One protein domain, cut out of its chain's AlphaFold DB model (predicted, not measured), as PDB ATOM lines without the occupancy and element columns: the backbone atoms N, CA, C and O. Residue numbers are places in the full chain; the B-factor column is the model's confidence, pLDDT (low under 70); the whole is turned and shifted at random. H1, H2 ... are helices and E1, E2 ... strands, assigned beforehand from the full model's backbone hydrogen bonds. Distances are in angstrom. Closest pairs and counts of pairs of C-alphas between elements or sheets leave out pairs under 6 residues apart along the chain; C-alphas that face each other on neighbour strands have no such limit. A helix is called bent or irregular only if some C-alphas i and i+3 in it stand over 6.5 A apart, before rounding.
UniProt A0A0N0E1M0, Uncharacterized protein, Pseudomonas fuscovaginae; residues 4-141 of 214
ATOM      1  N   GLN A   4      91.618  58.219 207.592       98.19
ATOM      2  CA  GLN A   4      92.430  58.258 208.810       98.19
ATOM      3  C   GLN A   4      91.606  57.801 210.015       98.19
ATOM      4  O   GLN A   4      92.042  56.939 210.782       98.19
ATOM      5  N   LEU A   5      90.378  58.319 210.136       98.62
ATOM      6  CA  LEU A   5      89.453  57.907 211.188       98.62
ATOM      7  C   LEU A   5      89.037  56.439 211.025       98.62
ATOM      8  O   LEU A   5      89.039  55.697 212.004       98.62
ATOM      9  N   ALA A   6      88.746  56.006 209.795       98.31
ATOM     10  CA  ALA A   6      88.402  54.622 209.477       98.31
ATOM     11  C   ALA A   6      89.483  53.641 209.945       98.31
ATOM     12  O   ALA A   6      89.180  52.632 210.581       98.31
ATOM     13  N   ARG A   7      90.753  53.961 209.667       98.25
ATOM     14  CA  ARG A   7      91.897  53.157 210.100       98.25
ATOM     15  C   ARG A   7      92.009  53.107 211.624       98.25
ATOM     16  O   ARG A   7      92.169  52.024 212.175       98.25
ATOM     17  N   LEU A   8      91.881  54.250 212.302       98.69
ATOM     18  CA  LEU A   8      91.930  54.305 213.766       98.69
ATOM     19  C   LEU A   8      90.809  53.479 214.414       98.69
ATOM     20  O   LEU A   8      91.068  52.730 215.354       98.69
ATOM     21  N   ILE A   9      89.581  53.578 213.896       98.75
ATOM     22  CA  ILE A   9      88.438  52.782 214.361       98.75
ATOM     23  C   ILE A   9      88.706  51.289 214.162       98.75
ATOM     24  O   ILE A   9      88.522  50.511 215.094       98.75
ATOM     25  N   SER A  10      89.175  50.894 212.976       97.81
ATOM     26  CA  SER A  10      89.482  49.496 212.659       97.81
ATOM     27  C   SER A  10      90.546  48.914 213.598       97.81
ATOM     28  O   SER A  10      90.349  47.836 214.160       97.81
ATOM     29  N   ASP A  11      91.648  49.635 213.820       97.75
ATOM     30  CA  ASP A  11      92.748  49.179 214.683       97.75
ATOM     31  C   ASP A  11      92.323  49.114 216.164       97.75
ATOM     32  O   ASP A  11      92.691  48.177 216.889       97.75
ATOM     33  N   TYR A  12      91.487  50.061 216.608       98.69
ATOM     34  CA  TYR A  12      90.854  50.027 217.927       98.69
ATOM     35  C   TYR A  12      89.945  48.799 218.075       98.69
ATOM     36  O   TYR A  12      90.132  48.008 218.999       98.69
ATOM     37  N   GLN A  13      89.006  48.584 217.147       98.19
ATOM     38  CA  GLN A  13      88.061  47.461 217.193       98.19
ATOM     39  C   GLN A  13      88.779  46.103 217.125       98.19
ATOM     40  O   GLN A  13      88.386  45.158 217.811       98.19
ATOM     41  N   ALA A  14      89.859  45.996 216.345       94.69
ATOM     42  CA  ALA A  14      90.705  44.806 216.321       94.69
ATOM     43  C   ALA A  14      91.361  44.544 217.687       94.69
ATOM     44  O   ALA A  14      91.347  43.409 218.166       94.69
ATOM     45  N   SER A  15      91.864  45.591 218.350       96.62
ATOM     46  CA  SER A  15      92.446  45.481 219.693       96.62
ATOM     47  C   SER A  15      91.402  45.114 220.751       96.62
ATOM     48  O   SER A  15      91.682  44.279 221.610       96.62
ATOM     49  N   VAL A  16      90.181  45.659 220.666       98.44
ATOM     50  CA  VAL A  16      89.062  45.247 221.533       98.44
ATOM     51  C   VAL A  16      88.753  43.766 221.333       98.44
ATOM     52  O   VAL A  16      88.681  43.023 222.308       98.44
ATOM     53  N   ARG A  17      88.650  43.293 220.084       96.00
ATOM     54  CA  ARG A  17      88.417  41.870 219.799       96.00
ATOM     55  C   ARG A  17      89.498  40.979 220.412       96.00
ATOM     56  O   ARG A  17      89.162  39.978 221.036       96.00
ATOM     57  N   MET A  18      90.773  41.357 220.288       92.94
ATOM     58  CA  MET A  18      91.882  40.625 220.914       92.94
ATOM     59  C   MET A  18      91.763  40.587 222.443       92.94
ATOM     60  O   MET A  18      91.979  39.535 223.043       92.94
ATOM     61  N   ALA A  19      91.408  41.712 223.068       97.19
ATOM     62  CA  ALA A  19      91.204  41.799 224.510       97.19
ATOM     63  C   ALA A  19      90.057  40.892 224.979       97.19
ATOM     64  O   ALA A  19      90.247  40.096 225.893       97.19
ATOM     65  N   VAL A  20      88.901  40.947 224.315       96.38
ATOM     66  CA  VAL A  20      87.731  40.136 224.677       96.38
ATOM     67  C   VAL A  20      88.000  38.639 224.458       96.38
ATOM     68  O   VAL A  20      87.657  37.825 225.311       96.38
ATOM     69  N   GLN A  21      88.695  38.261 223.380       93.50
ATOM     70  CA  GLN A  21      89.148  36.877 223.172       93.50
ATOM     71  C   GLN A  21      90.105  36.408 224.276       93.50
ATOM     72  O   GLN A  21      90.027  35.267 224.723       93.50
ATOM     73  N   LEU A  22      91.023  37.267 224.724       92.62
ATOM     74  CA  LEU A  22      91.930  36.940 225.823       92.62
ATOM     75  C   LEU A  22      91.175  36.766 227.146       92.62
ATOM     76  O   LEU A  22      91.470  35.834 227.891       92.62
ATOM     77  N   MET A  23      90.185  37.618 227.422       94.81
ATOM     78  CA  MET A  23      89.310  37.477 228.591       94.81
ATOM     79  C   MET A  23      88.590  36.128 228.572       94.81
ATOM     80  O   MET A  23      88.654  35.385 229.548       94.81
ATOM     81  N   GLN A  24      87.998  35.763 227.434       91.81
ATOM     82  CA  GLN A  24      87.322  34.478 227.253       91.81
ATOM     83  C   GLN A  24      88.260  33.284 227.459       91.81
ATOM     84  O   GLN A  24      87.938  32.386 228.233       91.81
ATOM     85  N   ARG A  25      89.455  33.284 226.851       88.12
ATOM     86  CA  ARG A  25      90.463  32.230 227.095       88.12
ATOM     87  C   ARG A  25      90.929  32.156 228.549       88.12
ATOM     88  O   ARG A  25      91.359  31.100 228.997       88.12
ATOM     89  N   SER A  26      90.810  33.258 229.287       91.06
ATOM     90  CA  SER A  26      91.114  33.328 230.721       91.06
ATOM     91  C   SER A  26      89.955  32.862 231.609       91.06
ATOM     92  O   SER A  26      90.032  33.011 232.825       91.06
ATOM     93  N   GLY A  27      88.887  32.315 231.018       88.88
ATOM     94  CA  GLY A  27      87.739  31.754 231.730       88.88
ATOM     95  C   GLY A  27      86.642  32.763 232.066       88.88
ATOM     96  O   GLY A  27      85.764  32.445 232.860       88.88
ATOM     97  N   PHE A  28      86.681  33.972 231.500       90.62
ATOM     98  CA  PHE A  28      85.650  34.972 231.763       90.62
ATOM     99  C   PHE A  28      84.396  34.624 230.988       90.62
ATOM    100  O   PHE A  28      84.459  34.386 229.776       90.62
ATOM    101  N   GLU A  29      83.254  34.703 231.666       88.75
ATOM    102  CA  GLU A  29      81.993  34.644 230.960       88.75
ATOM    103  C   GLU A  29      81.747  35.967 230.207       88.75
ATOM    104  O   GLU A  29      81.565  37.023 230.814       88.75
ATOM    105  N   LEU A  30      81.787  35.941 228.871       90.06
ATOM    106  CA  LEU A  30      81.480  37.098 228.039       90.06
ATOM    107  C   LEU A  30      79.979  37.434 228.084       90.06
ATOM    108  O   LEU A  30      79.145  36.553 227.857       90.06
ATOM    109  N   PRO A  31      79.629  38.708 228.316       91.31
ATOM    110  CA  PRO A  31      78.257  39.119 228.580       91.31
ATOM    111  C   PRO A  31      77.415  39.239 227.301       91.31
ATOM    112  O   PRO A  31      77.887  39.739 226.275       91.31
ATOM    113  N   ALA A  32      76.135  38.856 227.373       85.94
ATOM    114  CA  ALA A  32      75.158  39.120 226.312       85.94
ATOM    115  C   ALA A  32      74.561  40.535 226.405       85.94
ATOM    116  O   ALA A  32      74.008  41.037 225.429       85.94
ATOM    117  N   THR A  33      74.665  41.181 227.568       89.81
ATOM    118  CA  THR A  33      74.195  42.545 227.832       89.81
ATOM    119  C   THR A  33      75.099  43.257 228.851       89.81
ATOM    120  O   THR A  33      75.793  42.599 229.628       89.81
ATOM    121  N   PRO A  34      75.072  44.599 228.942       90.06
ATOM    122  CA  PRO A  34      75.810  45.327 229.978       90.06
ATOM    123  C   PRO A  34      75.384  44.950 231.405       90.06
ATOM    124  O   PRO A  34      76.192  45.003 232.329       90.06
ATOM    125  N   THR A  35      74.126  44.542 231.594       90.69
ATOM    126  CA  THR A  35      73.622  44.065 232.887       90.69
ATOM    127  C   THR A  35      74.283  42.753 233.296       90.69
ATOM    128  O   THR A  35      74.697  42.633 234.448       90.69
ATOM    129  N   ASP A  36      74.470  41.819 232.358       91.56
ATOM    130  CA  ASP A  36      75.192  40.567 232.623       91.56
ATOM    131  C   ASP A  36      76.645  40.856 233.030       91.56
ATOM    132  O   ASP A  36      77.157  40.270 233.979       91.56
ATOM    133  N   TRP A  37      77.293  41.826 232.370       95.06
ATOM    134  CA  TRP A  37      78.656  42.249 232.713       95.06
ATOM    135  C   TRP A  37      78.765  42.818 234.130       95.06
ATOM    136  O   TRP A  37      79.722  42.547 234.860       95.06
ATOM    137  N   LEU A  38      77.798  43.645 234.526       93.50
ATOM    138  CA  LEU A  38      77.760  44.221 235.865       93.50
ATOM    139  C   LEU A  38      77.517  43.156 236.934       93.50
ATOM    140  O   LEU A  38      78.157  43.223 237.980       93.50
ATOM    141  N   ALA A  39      76.633  42.195 236.658       91.62
ATOM    142  CA  ALA A  39      76.258  41.133 237.586       91.62
ATOM    143  C   ALA A  39      77.317  40.026 237.721       91.62
ATOM    144  O   ALA A  39      77.288  39.284 238.702       91.62
ATOM    145  N   ALA A  40      78.231  39.904 236.756       90.62
ATOM    146  CA  ALA A  40      79.288  38.904 236.777       90.62
ATOM    147  C   ALA A  40      80.213  39.073 237.995       90.62
ATOM    148  O   ALA A  40      80.715  40.173 238.262       90.62
ATOM    149  N   ASP A  41      80.484  37.959 238.684       92.56
ATOM    150  CA  ASP A  41      81.408  37.881 239.822       92.56
ATOM    151  C   ASP A  41      82.868  37.898 239.339       92.56
ATOM    152  O   ASP A  41      83.599  36.909 239.361       92.56
ATOM    153  N   ILE A  42      83.261  39.047 238.793       91.75
ATOM    154  CA  ILE A  42      84.584  39.315 238.241       91.75
ATOM    155  C   ILE A  42      85.218  40.432 239.078       91.75
ATOM    156  O   ILE A  42      84.639  41.523 239.153       91.75
ATOM    157  N   PRO A  43      86.420  40.225 239.651       94.56
ATOM    158  CA  PRO A  43      87.127  41.271 240.382       94.56
ATOM    159  C   PRO A  43      87.339  42.523 239.526       94.56
ATOM    160  O   PRO A  43      87.637  42.414 238.335       94.56
ATOM    161  N   GLU A  44      87.273  43.710 240.136       96.50
ATOM    162  CA  GLU A  44      87.484  44.994 239.443       96.50
ATOM    163  C   GLU A  44      88.847  45.094 238.744       96.50
ATOM    164  O   GLU A  44      89.005  45.830 237.777       96.50
ATOM    165  N   GLN A  45      89.844  44.342 239.201       97.44
ATOM    166  CA  GLN A  45      91.152  44.258 238.569       97.44
ATOM    167  C   GLN A  45      91.759  42.876 238.782       97.44
ATOM    168  O   GLN A  45      91.506  42.222 239.794       97.44
ATOM    169  N   GLY A  46      92.621  42.462 237.861       97.06
ATOM    170  CA  GLY A  46      93.327  41.194 237.967       97.06
ATOM    171  C   GLY A  46      94.234  40.946 236.772       97.06
ATOM    172  O   GLY A  46      94.659  41.878 236.081       97.06
ATOM    173  N   THR A  47      94.535  39.673 236.534       97.12
ATOM    174  CA  THR A  47      95.366  39.222 235.416       97.12
ATOM    175  C   THR A  47      94.655  38.152 234.604       97.12
ATOM    176  O   THR A  47      94.098  37.212 235.160       97.12
ATOM    177  N   LEU A  48      94.732  38.301 233.290       95.94
ATOM    178  CA  LEU A  48      94.346  37.334 232.277       95.94
ATOM    179  C   LEU A  48      95.526  36.389 231.979       95.94
ATOM    180  O   LEU A  48      96.633  36.556 232.505       95.94
ATOM    181  N   GLU A  49      95.295  35.414 231.103       88.12
ATOM    182  CA  GLU A  49      96.316  34.536 230.530       88.12
ATOM    183  C   GLU A  49      97.568  35.335 230.105       88.12
ATOM    184  O   GLU A  49      97.486  36.428 229.539       88.12
ATOM    185  N   GLY A  50      98.754  34.802 230.418       89.94
ATOM    186  CA  GLY A  50     100.030  35.460 230.119       89.94
ATOM    187  C   GLY A  50     100.373  36.648 231.029       89.94
ATOM    188  O   GLY A  50     101.295  37.398 230.718       89.94
ATOM    189  N   GLY A  51      99.653  36.840 232.143       92.62
ATOM    190  CA  GLY A  51      99.914  37.922 233.101       92.62
ATOM    191  C   GLY A  51      99.412  39.293 232.638       92.62
ATOM    192  O   GLY A  51      99.793  40.319 233.204       92.62
ATOM    193  N   VAL A  52      98.558  39.328 231.613       97.19
ATOM    194  CA  VAL A  52      97.997  40.565 231.059       97.19
ATOM    195  C   VAL A  52      97.024  41.182 232.056       97.19
ATOM    196  O   VAL A  52      96.049  40.559 232.455       97.19
ATOM    197  N   ARG A  53      97.266  42.426 232.464       98.31
ATOM    198  CA  ARG A  53      96.414  43.110 233.443       98.31
ATOM    199  C   ARG A  53      95.100  43.566 232.814       98.31
ATOM    200  O   ARG A  53      95.094  44.059 231.683       98.31
ATOM    201  N   TYR A  54      94.021  43.468 233.584       98.56
ATOM    202  CA  TYR A  54      92.723  44.031 233.233       98.56
ATOM    203  C   TYR A  54      92.155  44.879 234.378       98.56
ATOM    204  O   TYR A  54      92.514  44.690 235.543       98.56
ATOM    205  N   PHE A  55      91.253  45.790 234.019       98.19
ATOM    206  CA  PHE A  55      90.487  46.637 234.927       98.19
ATOM    207  C   PHE A  55      89.031  46.687 234.456       98.19
ATOM    208  O   PHE A  55      88.745  47.223 233.387       98.19
ATOM    209  N   LYS A  56      88.112  46.101 235.218       97.56
ATOM    210  CA  LYS A  56      86.663  46.190 235.018       97.56
ATOM    211  C   LYS A  56      86.149  47.499 235.618       97.56
ATOM    212  O   LYS A  56      86.513  47.870 236.727       97.56
ATOM    213  N   TYR A  57      85.284  48.188 234.887       95.69
ATOM    214  CA  TYR A  57      84.603  49.405 235.333       95.69
ATOM    215  C   TYR A  57      83.266  49.512 234.606       95.69
ATOM    216  O   TYR A  57      83.185  49.119 233.448       95.69
ATOM    217  N   GLY A  58      82.231  50.071 235.240       94.44
ATOM    218  CA  GLY A  58      80.934  50.322 234.594       94.44
ATOM    219  C   GLY A  58      80.483  49.193 233.649       94.44
ATOM    220  O   GLY A  58      80.487  48.022 234.018       94.44
ATOM    221  N   HIS A  59      80.159  49.545 232.403       95.31
ATOM    222  CA  HIS A  59      79.747  48.605 231.350       95.31
ATOM    223  C   HIS A  59      80.914  47.983 230.563       95.31
ATOM    224  O   HIS A  59      80.701  47.433 229.485       95.31
ATOM    225  N   GLY A  60      82.148  48.075 231.059       96.06
ATOM    226  CA  GLY A  60      83.330  47.811 230.254       96.06
ATOM    227  C   GLY A  60      84.566  47.324 230.987       96.06
ATOM    228  O   GLY A  60      84.544  46.926 232.157       96.06
ATOM    229  N   CYS A  61      85.662  47.306 230.232       97.88
ATOM    230  CA  CYS A  61      86.952  46.822 230.688       97.88
ATOM    231  C   CYS A  61      88.103  47.508 229.943       97.88
ATOM    232  O   CYS A  61      88.013  47.792 228.746       97.88
ATOM    233  N   ALA A  62      89.204  47.742 230.654       98.31
ATOM    234  CA  ALA A  62      90.490  48.079 230.070       98.31
ATOM    235  C   ALA A  62      91.442  46.892 230.194       98.31
ATOM    236  O   ALA A  62      91.571  46.310 231.268       98.31
ATOM    237  N   VAL A  63      92.141  46.568 229.110       98.38
ATOM    238  CA  VAL A  63      93.100  45.461 229.043       98.38
ATOM    239  C   VAL A  63      94.441  45.981 228.535       98.38
ATOM    240  O   VAL A  63      94.502  46.708 227.542       98.38
ATOM    241  N   LEU A  64      95.527  45.616 229.219       96.19
ATOM    242  CA  LEU A  64      96.890  46.049 228.899       96.19
ATOM    243  C   LEU A  64      97.582  45.029 227.995       96.19
ATOM    244  O   LEU A  64      98.415  44.242 228.443       96.19
ATOM    245  N   LEU A  65      97.217  45.045 226.714       92.38
ATOM    246  CA  LEU A  65      97.828  44.190 225.699       92.38
ATOM    247  C   LEU A  65      99.287  44.598 225.439       92.38
ATOM    248  O   LEU A  65      99.691  45.740 225.668       92.38
ATOM    249  N   SER A  66     100.069  43.687 224.858       85.12
ATOM    250  CA  SER A  66     101.438  43.979 224.401       85.12
ATOM    251  C   SER A  66     101.497  45.066 223.319       85.12
ATOM    252  O   SER A  66     102.521  45.727 223.161       85.12
ATOM    253  N   THR A  67     100.397  45.281 222.591       82.56
ATOM    254  CA  THR A  67     100.241  46.307 221.549       82.56
ATOM    255  C   THR A  67      99.757  47.663 222.082       82.56
ATOM    256  O   THR A  67      99.627  48.619 221.305       82.56
ATOM    257  N   GLY A  68      99.501  47.763 223.390       89.00
ATOM    258  CA  GLY A  68      98.989  48.951 224.068       89.00
ATOM    259  C   GLY A  68      97.721  48.672 224.877       89.00
ATOM    260  O   GLY A  68      97.074  47.636 224.729       89.00
ATOM    261  N   ALA A  69      97.353  49.618 225.741       94.50
ATOM    262  CA  ALA A  69      96.102  49.538 226.482       94.50
ATOM    263  C   ALA A  69      94.904  49.794 225.557       94.50
ATOM    264  O   ALA A  69      94.923  50.714 224.736       94.50
ATOM    265  N   VAL A  70      93.845  49.006 225.723       98.38
ATOM    266  CA  VAL A  70      92.550  49.235 225.074       98.38
ATOM    267  C   VAL A  70      91.462  49.270 226.138       98.38
ATOM    268  O   VAL A  70      91.436  48.416 227.017       98.38
ATOM    269  N   SER A  71      90.597  50.279 226.076       98.19
ATOM    270  CA  SER A  71      89.488  50.518 227.004       98.19
ATOM    271  C   SER A  71      88.196  50.563 226.202       98.19
ATOM    272  O   SER A  71      88.100  51.333 225.248       98.19
ATOM    273  N   PHE A  72      87.229  49.725 226.565       98.19
ATOM    274  CA  PHE A  72      85.965  49.554 225.845       98.19
ATOM    275  C   PHE A  72      84.793  49.329 226.812       98.19
ATOM    276  O   PHE A  72      85.005  49.257 228.019       98.19
ATOM    277  N   ASP A  73      83.572  49.284 226.272       97.69
ATOM    278  CA  ASP A  73      82.303  48.955 226.935       97.69
ATOM    279  C   ASP A  73      81.591  47.968 226.033       97.69
ATOM    280  O   ASP A  73      81.711  48.041 224.807       97.69
ATOM    281  N   PHE A  74      80.806  47.102 226.652       96.75
ATOM    282  CA  PHE A  74      79.828  46.302 225.952       96.75
ATOM    283  C   PHE A  74      78.621  47.172 225.585       96.75
ATOM    284  O   PHE A  74      78.095  47.915 226.418       96.75
ATOM    285  N   GLY A  75      78.179  47.092 224.331       95.88
ATOM    286  CA  GLY A  75      76.932  47.714 223.886       95.88
ATOM    287  C   GLY A  75      75.701  47.026 224.477       95.88
ATOM    288  O   GLY A  75      75.808  45.992 225.134       95.88
ATOM    289  N   ALA A  76      74.512  47.577 224.217       92.38
ATOM    290  CA  ALA A  76      73.243  47.131 224.809       92.38
ATOM    291  C   ALA A  76      72.939  45.626 224.639       92.38
ATOM    292  O   ALA A  76      72.229  45.045 225.456       92.38
ATOM    293  N   GLN A  77      73.488  44.996 223.600       90.75
ATOM    294  CA  GLN A  77      73.362  43.566 223.303       90.75
ATOM    295  C   GLN A  77      74.723  42.850 223.336       90.75
ATOM    296  O   GLN A  77      74.930  41.869 222.623       90.75
ATOM    297  N   GLY A  78      75.683  43.365 224.108       93.31
ATOM    298  CA  GLY A  78      77.025  42.793 224.199       93.31
ATOM    299  C   GLY A  78      77.909  43.118 222.992       93.31
ATOM    300  O   GLY A  78      78.874  42.398 222.740       93.31
ATOM    301  N   GLN A  79      77.589  44.166 222.220       96.75
ATOM    302  CA  GLN A  79      78.443  44.622 221.120       96.75
ATOM    303  C   GLN A  79      79.837  45.007 221.625       96.75
ATOM    304  O   GLN A  79      79.967  45.616 222.683       96.75
ATOM    305  N   ILE A  80      80.869  44.715 220.840       97.38
ATOM    306  CA  ILE A  80      82.274  45.052 221.134       97.38
ATOM    307  C   ILE A  80      82.886  45.992 220.088       97.38
ATOM    308  O   ILE A  80      84.058  46.346 220.163       97.38
ATOM    309  N   ASP A  81      82.104  46.390 219.085       97.81
ATOM    310  CA  ASP A  81      82.507  47.296 218.011       97.81
ATOM    311  C   ASP A  81      82.167  48.766 218.301       97.81
ATOM    312  O   ASP A  81      82.496  49.635 217.496       97.81
ATOM    313  N   GLY A  82      81.544  49.059 219.445       98.00
ATOM    314  CA  GLY A  82      81.201  50.416 219.857       98.00
ATOM    315  C   GLY A  82      82.406  51.215 220.362       98.00
ATOM    316  O   GLY A  82      83.291  50.708 221.057       98.00
ATOM    317  N   PHE A  83      82.427  52.505 220.044       98.56
ATOM    318  CA  PHE A  83      83.496  53.420 220.450       98.56
ATOM    319  C   PHE A  83      82.965  54.826 220.723       98.56
ATOM    320  O   PHE A  83      81.843  55.174 220.379       98.56
ATOM    321  N   ASN A  84      83.802  55.663 221.323       98.12
ATOM    322  CA  ASN A  84      83.607  57.107 221.358       98.12
ATOM    323  C   ASN A  84      84.953  57.796 221.128       98.12
ATOM    324  O   ASN A  84      86.009  57.162 221.199       98.12
ATOM    325  N   VAL A  85      84.922  59.100 220.862       98.38
ATOM    326  CA  VAL A  85      86.143  59.850 220.551       98.38
ATOM    327  C   VAL A  85      87.182  59.802 221.677       98.38
ATOM    328  O   VAL A  85      88.372  59.714 221.391       98.38
ATOM    329  N   GLY A  86      86.753  59.787 222.944       97.69
ATOM    330  CA  GLY A  86      87.657  59.696 224.094       97.69
ATOM    331  C   GLY A  86      88.424  58.374 224.126       97.69
ATOM    332  O   GLY A  86      89.624  58.359 224.383       97.69
ATOM    333  N   ARG A  87      87.766  57.265 223.778       97.94
ATOM    334  CA  ARG A  87      88.405  55.946 223.678       97.94
ATOM    335  C   ARG A  87      89.349  55.829 222.505       97.94
ATOM    336  O   ARG A  87      90.429  55.275 222.663       97.94
ATOM    337  N   LEU A  88      88.974  56.385 221.355       98.56
ATOM    338  CA  LEU A  88      89.862  56.432 220.195       98.56
ATOM    339  C   LEU A  88      91.113  57.270 220.496       98.56
ATOM    340  O   LEU A  88      92.222  56.836 220.188       98.56
ATOM    341  N   ALA A  89      90.945  58.423 221.152       98.06
ATOM    342  CA  ALA A  89      92.051  59.267 221.595       98.06
ATOM    343  C   ALA A  89      92.952  58.534 222.602       98.06
ATOM    344  O   ALA A  89      94.160  58.466 222.393       98.06
ATOM    345  N   GLY A  90      92.375  57.912 223.635       97.00
ATOM    346  CA  GLY A  90      93.124  57.149 224.637       97.00
ATOM    347  C   GLY A  90      93.841  55.917 224.069       97.00
ATOM    348  O   GLY A  90      94.965  55.624 224.465       97.00
ATOM    349  N   PHE A  91      93.235  55.224 223.103       98.12
ATOM    350  CA  PHE A  91      93.846  54.087 222.409       98.12
ATOM    351  C   PHE A  91      95.015  54.507 221.509       98.12
ATOM    352  O   PHE A  91      96.061  53.848 221.475       98.12
ATOM    353  N   ALA A  92      94.850  55.601 220.761       97.06
ATOM    354  CA  ALA A  92      95.918  56.139 219.931       97.06
ATOM    355  C   ALA A  92      97.052  56.700 220.800       97.06
ATOM    356  O   ALA A  92      98.218  56.396 220.547       97.06
ATOM    357  N   ALA A  93      96.712  57.470 221.837       94.56
ATOM    358  CA  ALA A  93      97.633  58.168 222.727       94.56
ATOM    359  C   ALA A  93      98.743  58.882 221.929       94.56
ATOM    360  O   ALA A  93      98.472  59.614 220.977       94.56
ATOM    361  N   SER A  94     100.013  58.624 222.248       93.94
ATOM    362  CA  SER A  94     101.165  59.186 221.530       93.94
ATOM    363  C   SER A  94     101.274  58.751 220.061       93.94
ATOM    364  O   SER A  94     102.020  59.364 219.301       93.94
ATOM    365  N   ARG A  95     100.527  57.725 219.627       95.81
ATOM    366  CA  ARG A  95     100.486  57.240 218.234       95.81
ATOM    367  C   ARG A  95      99.484  57.997 217.366       95.81
ATOM    368  O   ARG A  95      99.395  57.706 216.176       95.81
ATOM    369  N   LEU A  96      98.742  58.957 217.921       97.38
ATOM    370  CA  LEU A  96      97.732  59.728 217.197       97.38
ATOM    371  C   LEU A  96      98.262  60.384 215.894       97.38
ATOM    372  O   LEU A  96      97.605  60.217 214.860       97.38
ATOM    373  N   PRO A  97      99.479  60.975 215.855       97.50
ATOM    374  CA  PRO A  97     100.068  61.468 214.605       97.50
ATOM    375  C   PRO A  97     100.288  60.378 213.550       97.50
ATOM    376  O   PRO A  97     100.163  60.644 212.358       97.50
ATOM    377  N   GLY A  98     100.548  59.134 213.966       97.31
ATOM    378  CA  GLY A  98     100.700  57.986 213.066       97.31
ATOM    379  C   GLY A  98      99.407  57.586 212.344       97.31
ATOM    380  O   GLY A  98      99.467  56.926 211.305       97.31
ATOM    381  N   TYR A  99      98.252  58.020 212.856       97.50
ATOM    382  CA  TYR A  99      96.959  57.894 212.181       97.50
ATOM    383  C   TYR A  99      96.625  59.095 211.289       97.50
ATOM    384  O   TYR A  99      95.663  59.020 210.536       97.50
ATOM    385  N   GLY A 100      97.417  60.172 211.320       97.75
ATOM    386  CA  GLY A 100      97.180  61.396 210.545       97.75
ATOM    387  C   GLY A 100      96.533  62.539 211.331       97.75
ATOM    388  O   GLY A 100      96.245  63.583 210.752       97.75
ATOM    389  N   PHE A 101      96.354  62.388 212.646       98.19
ATOM    390  CA  PHE A 101      95.810  63.432 213.512       98.19
ATOM    391  C   PHE A 101      96.928  64.087 214.326       98.19
ATOM    392  O   PHE A 101      97.546  63.455 215.178       98.19
ATOM    393  N   ALA A 102      97.184  65.373 214.084       96.56
ATOM    394  CA  ALA A 102      98.221  66.110 214.811       96.56
ATOM    395  C   ALA A 102      97.871  66.320 216.295       96.56
ATOM    396  O   ALA A 102      98.763  66.383 217.138       96.56
ATOM    397  N   THR A 103      96.580  66.439 216.612       97.62
ATOM    398  CA  THR A 103      96.073  66.704 217.962       97.62
ATOM    399  C   THR A 103      94.774  65.944 218.214       97.62
ATOM    400  O   THR A 103      94.063  65.565 217.277       97.62
ATOM    401  N   GLU A 104      94.420  65.760 219.487       97.88
ATOM    402  CA  GLU A 104      93.110  65.212 219.859       97.88
ATOM    403  C   GLU A 104      91.951  66.081 219.362       97.88
ATOM    404  O   GLU A 104      90.898  65.555 219.018       97.88
ATOM    405  N   ASP A 105      92.131  67.398 219.281       98.25
ATOM    406  CA  ASP A 105      91.087  68.296 218.788       98.25
ATOM    407  C   ASP A 105      90.850  68.122 217.283       98.25
ATOM    408  O   ASP A 105      89.703  68.168 216.840       98.25
ATOM    409  N   ALA A 106      91.897  67.817 216.504       98.31
ATOM    410  CA  ALA A 106      91.745  67.435 215.102       98.31
ATOM    411  C   ALA A 106      90.955  66.121 214.958       98.31
ATOM    412  O   ALA A 106      90.069  66.021 214.107       98.31
ATOM    413  N   LEU A 107      91.222  65.137 215.829       98.75
ATOM    414  CA  LEU A 107      90.437  63.902 215.893       98.75
ATOM    415  C   LEU A 107      88.973  64.187 216.263       98.75
ATOM    416  O   LEU A 107      88.074  63.689 215.589       98.75
ATOM    417  N   LYS A 108      88.712  65.009 217.288       98.62
ATOM    418  CA  LYS A 108      87.349  65.385 217.714       98.62
ATOM    419  C   LYS A 108      86.577  66.105 216.615       98.62
ATOM    420  O   LYS A 108      85.412  65.782 216.393       98.62
ATOM    421  N   ALA A 109      87.218  67.035 215.911       98.56
ATOM    422  CA  ALA A 109      86.609  67.736 214.786       98.56
ATOM    423  C   ALA A 109      86.248  66.767 213.648       98.56
ATOM    424  O   ALA A 109      85.120  66.794 213.158       98.56
ATOM    425  N   CYS A 110      87.167  65.866 213.280       98.69
ATOM    426  CA  CYS A 110      86.905  64.838 212.272       98.69
ATOM    427  C   CYS A 110      85.776  63.892 212.700       98.69
ATOM    428  O   CYS A 110      84.877  63.616 211.914       98.69
ATOM    429  N   PHE A 111      85.794  63.420 213.948       98.69
ATOM    430  CA  PHE A 111      84.765  62.537 214.493       98.69
ATOM    431  C   PHE A 111      83.381  63.187 214.424       98.69
ATOM    432  O   PHE A 111      82.436  62.578 213.931       98.69
ATOM    433  N   LYS A 112      83.270  64.446 214.865       98.62
ATOM    434  CA  LYS A 112      82.023  65.213 214.809       98.62
ATOM    435  C   LYS A 112      81.504  65.351 213.375       98.62
ATOM    436  O   LYS A 112      80.325  65.104 213.144       98.62
ATOM    437  N   ALA A 113      82.377  65.668 212.418       98.62
ATOM    438  CA  ALA A 113      81.991  65.781 211.013       98.62
ATOM    439  C   ALA A 113      81.441  64.458 210.444       98.62
ATOM    440  O   ALA A 113      80.513  64.474 209.642       98.62
ATOM    441  N   GLU A 114      81.979  63.310 210.865       98.62
ATOM    442  CA  GLU A 114      81.506  61.988 210.427       98.62
ATOM    443  C   GLU A 114      80.185  61.570 211.094       98.62
ATOM    444  O   GLU A 114      79.386  60.862 210.479       98.62
ATOM    445  N   VAL A 115      79.912  62.046 212.314       98.44
ATOM    446  CA  VAL A 115      78.581  61.940 212.936       98.44
ATOM    447  C   VAL A 115      77.564  62.784 212.161       98.44
ATOM    448  O   VAL A 115      76.502  62.285 211.804       98.44
ATOM    449  N   GLU A 116      77.894  64.040 211.844       98.31
ATOM    450  CA  GLU A 116      77.013  64.951 211.092       98.31
ATOM    451  C   GLU A 116      76.710  64.443 209.673       98.31
ATOM    452  O   GLU A 116      75.606  64.632 209.167       98.31
ATOM    453  N   GLN A 117      77.662  63.750 209.044       97.75
ATOM    454  CA  GLN A 117      77.485  63.096 207.743       97.75
ATOM    455  C   GLN A 117      76.728  61.759 207.820       97.75
ATOM    456  O   GLN A 117      76.474  61.142 206.787       97.75
ATOM    457  N   GLY A 118      76.391  61.282 209.022       97.94
ATOM    458  CA  GLY A 118      75.711  60.004 209.230       97.94
ATOM    459  C   GLY A 118      76.592  58.774 208.999       97.94
ATOM    460  O   GLY A 118      76.071  57.666 208.928       97.94
ATOM    461  N   ALA A 119      77.915  58.937 208.888       98.25
ATOM    462  CA  ALA A 119      78.851  57.816 208.791       98.25
ATOM    463  C   ALA A 119      79.070  57.128 210.149       98.25
ATOM    464  O   ALA A 119      79.405  55.942 210.193       98.25
ATOM    465  N   LEU A 120      78.866  57.862 211.247       98.56
ATOM    466  CA  LEU A 120      78.870  57.352 212.614       98.56
ATOM    467  C   LEU A 120      77.485  57.528 213.239       98.56
ATOM    468  O   LEU A 120      76.970  58.640 213.320       98.56
ATOM    469  N   VAL A 121      76.896  56.432 213.714       98.12
ATOM    470  CA  VAL A 121      75.555  56.408 214.304       98.12
ATOM    471  C   VAL A 121      75.669  56.338 215.816       98.12
ATOM    472  O   VAL A 121      76.300  55.433 216.363       98.12
ATOM    473  N   TYR A 122      75.049  57.300 216.490       97.69
ATOM    474  CA  TYR A 122      74.963  57.325 217.940       97.69
ATOM    475  C   TYR A 122      74.044  56.215 218.456       97.69
ATOM    476  O   TYR A 122      72.934  56.032 217.965       97.69
ATOM    477  N   SER A 123      74.504  55.491 219.473       93.62
ATOM    478  CA  SER A 123      73.775  54.372 220.085       93.62
ATOM    479  C   SER A 123      72.567  54.779 220.932       93.62
ATOM    480  O   SER A 123      71.754  53.919 221.263       93.62
ATOM    481  N   GLY A 124      72.465  56.057 221.314       89.94
ATOM    482  CA  GLY A 124      71.506  56.542 222.311       89.94
ATOM    483  C   GLY A 124      72.083  56.709 223.724       89.94
ATOM    484  O   GLY A 124      71.350  57.162 224.597       89.94
ATOM    485  N   ASP A 125      73.363  56.376 223.953       86.81
ATOM    486  CA  ASP A 125      74.027  56.545 225.258       86.81
ATOM    487  C   ASP A 125      75.468  57.100 225.166       86.81
ATOM    488  O   ASP A 125      75.667  58.305 225.039       86.81
ATOM    489  N   VAL A 126      76.510  56.263 225.199       91.69
ATOM    490  CA  VAL A 126      77.912  56.736 225.140       91.69
ATOM    491  C   VAL A 126      78.662  56.253 223.899       91.69
ATOM    492  O   VAL A 126      79.708  56.802 223.548       91.69
ATOM    493  N   LEU A 127      78.133  55.244 223.206       97.69
ATOM    494  CA  LEU A 127      78.796  54.611 222.068       97.69
ATOM    495  C   LEU A 127      78.292  55.146 220.728       97.69
ATOM    496  O   LEU A 127      77.144  55.570 220.587       97.69
ATOM    497  N   TYR A 128      79.165  55.060 219.737       98.69
ATOM    498  CA  TYR A 128      78.900  55.248 218.323       98.69
ATOM    499  C   TYR A 128      79.322  53.987 217.570       98.69
ATOM    500  O   TYR A 128      80.234  53.273 217.999       98.69
ATOM    501  N   TYR A 129      78.674  53.753 216.434       98.31
ATOM    502  CA  TYR A 129      78.949  52.643 215.527       98.31
ATOM    503  C   TYR A 129      79.133  53.158 214.102       98.31
ATOM    504  O   TYR A 129      78.604  54.210 213.743       98.31
ATOM    505  N   VAL A 130      79.863  52.418 213.271       98.12
ATOM    506  CA  VAL A 130      79.975  52.739 211.842       98.12
ATOM    507  C   VAL A 130      78.648  52.414 211.154       98.12
ATOM    508  O   VAL A 130      78.141  51.299 211.271       98.12
ATOM    509  N   ALA A 131      78.082  53.378 210.431       96.81
ATOM    510  CA  ALA A 131      76.815  53.206 209.732       96.81
ATOM    511  C   ALA A 131      76.883  52.064 208.705       96.81
ATOM    512  O   ALA A 131      77.817  51.988 207.906       96.81
ATOM    513  N   GLY A 132      75.885  51.176 208.720       91.31
ATOM    514  CA  GLY A 132      75.786  50.047 207.788       91.31
ATOM    515  C   GLY A 132      76.805  48.922 208.009       91.31
ATOM    516  O   GLY A 132      76.779  47.940 207.269       91.31
ATOM    517  N   ALA A 133      77.686  49.027 209.009       91.19
ATOM    518  CA  ALA A 133      78.586  47.943 209.378       91.19
ATOM    519  C   ALA A 133      77.851  46.882 210.211       91.19
ATOM    520  O   ALA A 133      76.986  47.197 211.028       91.19
ATOM    521  N   ALA A 134      78.216  45.612 210.021       90.19
ATOM    522  CA  ALA A 134      77.730  44.538 210.876       90.19
ATOM    523  C   ALA A 134      78.368  44.638 212.270       90.19
ATOM    524  O   ALA A 134      79.586  44.792 212.388       90.19
ATOM    525  N   HIS A 135      77.553  44.494 213.313       92.38
ATOM    526  CA  HIS A 135      78.040  44.480 214.687       92.38
ATOM    527  C   HIS A 135      78.889  43.244 214.988       92.38
ATOM    528  O   HIS A 135      78.659  42.157 214.455       92.38
ATOM    529  N   SER A 136      79.863  43.420 215.880       90.88
ATOM    530  CA  SER A 136      80.605  42.317 216.496       90.88
ATOM    531  C   SER A 136      80.115  42.150 217.927       90.88
ATOM    532  O   SER A 136      80.065  43.134 218.660       90.88
ATOM    533  N   TYR A 137      79.806  40.927 218.349       90.69
ATOM    534  CA  TYR A 137      79.287  40.652 219.688       90.69
ATOM    535  C   TYR A 137      80.288  39.854 220.518       90.69
ATOM    536  O   TYR A 137      81.021  39.019 219.991       90.69
ATOM    537  N   ALA A 138      80.309  40.093 221.830       90.81
ATOM    538  CA  ALA A 138      81.184  39.379 222.750       90.81
ATOM    539  C   ALA A 138      80.883  37.872 222.740       90.81
ATOM    540  O   ALA A 138      81.782  37.054 222.584       90.81
ATOM    541  N   VAL A 139      79.602  37.509 222.806       84.31
ATOM    542  CA  VAL A 139      79.155  36.109 222.851       84.31
ATOM    543  C   VAL A 139      79.516  35.293 221.605       84.31
ATOM    544  O   VAL A 139      79.632  34.075 221.692       84.31
ATOM    545  N   ASP A 140      79.778  35.946 220.470       81.94
ATOM    546  CA  ASP A 140      80.184  35.265 219.235       81.94
ATOM    547  C   ASP A 140      81.646  34.776 219.289       81.94
ATOM    548  O   ASP A 140      82.092  34.051 218.402       81.94
ATOM    549  N   LEU A 141      82.410  35.163 220.320       74.12
ATOM    550  CA  LEU A 141      83.809  34.770 220.502       74.12
ATOM    551  C   LEU A 141      83.983  33.458 221.285       74.12
ATOM    552  O   LEU A 141      85.094  32.936 221.330       74.12
TER     553      LEU A 141
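What this domain is: This is residues 4 to 141 of the 214 residues of an uncharacterized protein of Pseudomonas fuscovaginae (UniProt A0A0N0E1M0). One long helix, H1, runs along the back of a wall made of a twisted four-stranded sheet, E1 to E4, and, beyond its edge strand E4, the helices H3 and H4. H1 crosses the strands on one face of the sheet, H4 stands across the end of H1 where the printed part begins, the small hairpin E5 and E6 sits by H4, and the last turn, H5, packs on the other end of H1. The printed part has 138 residues with five named helices and six named strands, in the order H1 H2 E1 E2 E3 E4 H3 H4 E5 E6 H5; the larger sheet has the order E1 E2 E3 E4 and is antiparallel, as is the pair E5 and E6. The class is mixed, helices and strands, and the whole is compact, with a radius of gyration of the C-alphas of 14.7 A and spans of 40 by 29 by 21 A.

Where its parts are: H1, residues 4 to 25, begins with C-alpha 4 at (92.430, 58.258, 208.810) and is 31.9 A long from first to last C-alpha. H2 is residues 34 to 39. The strands E1, residues 45 to 47, E2, residues 53 to 57, E3, residues 60 to 65, and E4, residues 68 to 73, follow; E2 is 13.5 A long, E3 15.6 A and E4 16.9 A, and C-alpha 68 is at (98.989, 48.951, 224.068). H3, residues 85 to 99, is 13.8 A long and irregular: C-alphas 91 and 94 are 9.0 A apart. H4, residues 104 to 116, is 18.3 A long. E5 is residues 120 to 122 and E6 residues 128 to 130. H5, residues 138 to 141, ends with C-alpha 141 at (83.809, 34.770, 220.502).

How they stand to each other: H1 is the hub, touching three helices. It is on the sheet E1 E2 E3 E4 at a height over the sheet of 7.6 A and runs across the strands, at 85 degrees to E4 on the local plane; the closest C-alphas of H1 and E4 are those of Val 16 and Val 70, 6.4 A apart. The sheet is a meander, each strand the antiparallel neighbour of the one before. N 54 and O 46 are 3.0 A apart across the hairpin E1 and E2, N 55 and O 62 2.8 A across E2 and E3, and N 63 and O 70 2.9 A across E3 and E4. H2 only grazes this sheet, with its residues 34 to 38. H3 is on the sheet, and its closest C-alpha pair with the edge strand E4 is Phe 91 and Val 70, 5.7 A. With its residues 4 to 12 alone H1 touches H3, opposite ways at a steep tilt of 64 degrees, with the C-alphas of Gln 4 and Tyr 99 closest at 5.7 A. H3 touches H4, opposite ways at a steep tilt of 60 degrees, with the C-alphas of Ala 89 and Glu 104 closest at 6.3 A. H1 and H4 only just touch, with 3 pairs of C-alphas within 8 A, the closest those of Leu 5 and Phe 111 at 7.4 A; they are about perpendicular, at 85 degrees. The closest C-alphas of H4 and E5 are those of Glu 114 and Leu 120, 5.8 A apart, and in the hairpin E5 and E6 N 121 and O 129 are 2.8 A apart, within hydrogen-bond range. H1 touches H5 with its residues 20 to 24 alone, and the closest C-alphas of the two are those of Gln 21 and Leu 141, 6.3 A apart. H1 and H2 are apart. In H1, H2 and H4 every O i to N i+4 pair is within hydrogen-bond range; in H3 5 of 11 are, beside 9 of 12 O i to N i+3 pairs, and H5 is too short for an O i to N i+4 pair.

The domain as a whole: The two C-alphas farthest apart are those of Gly 51 and Gln 117, at 42.2 A. The printed part has no cut. The link from E4 to H3, with 11 residues, is long. The mean pLDDT of the printed part is 95.0, and no printed residue is under 70.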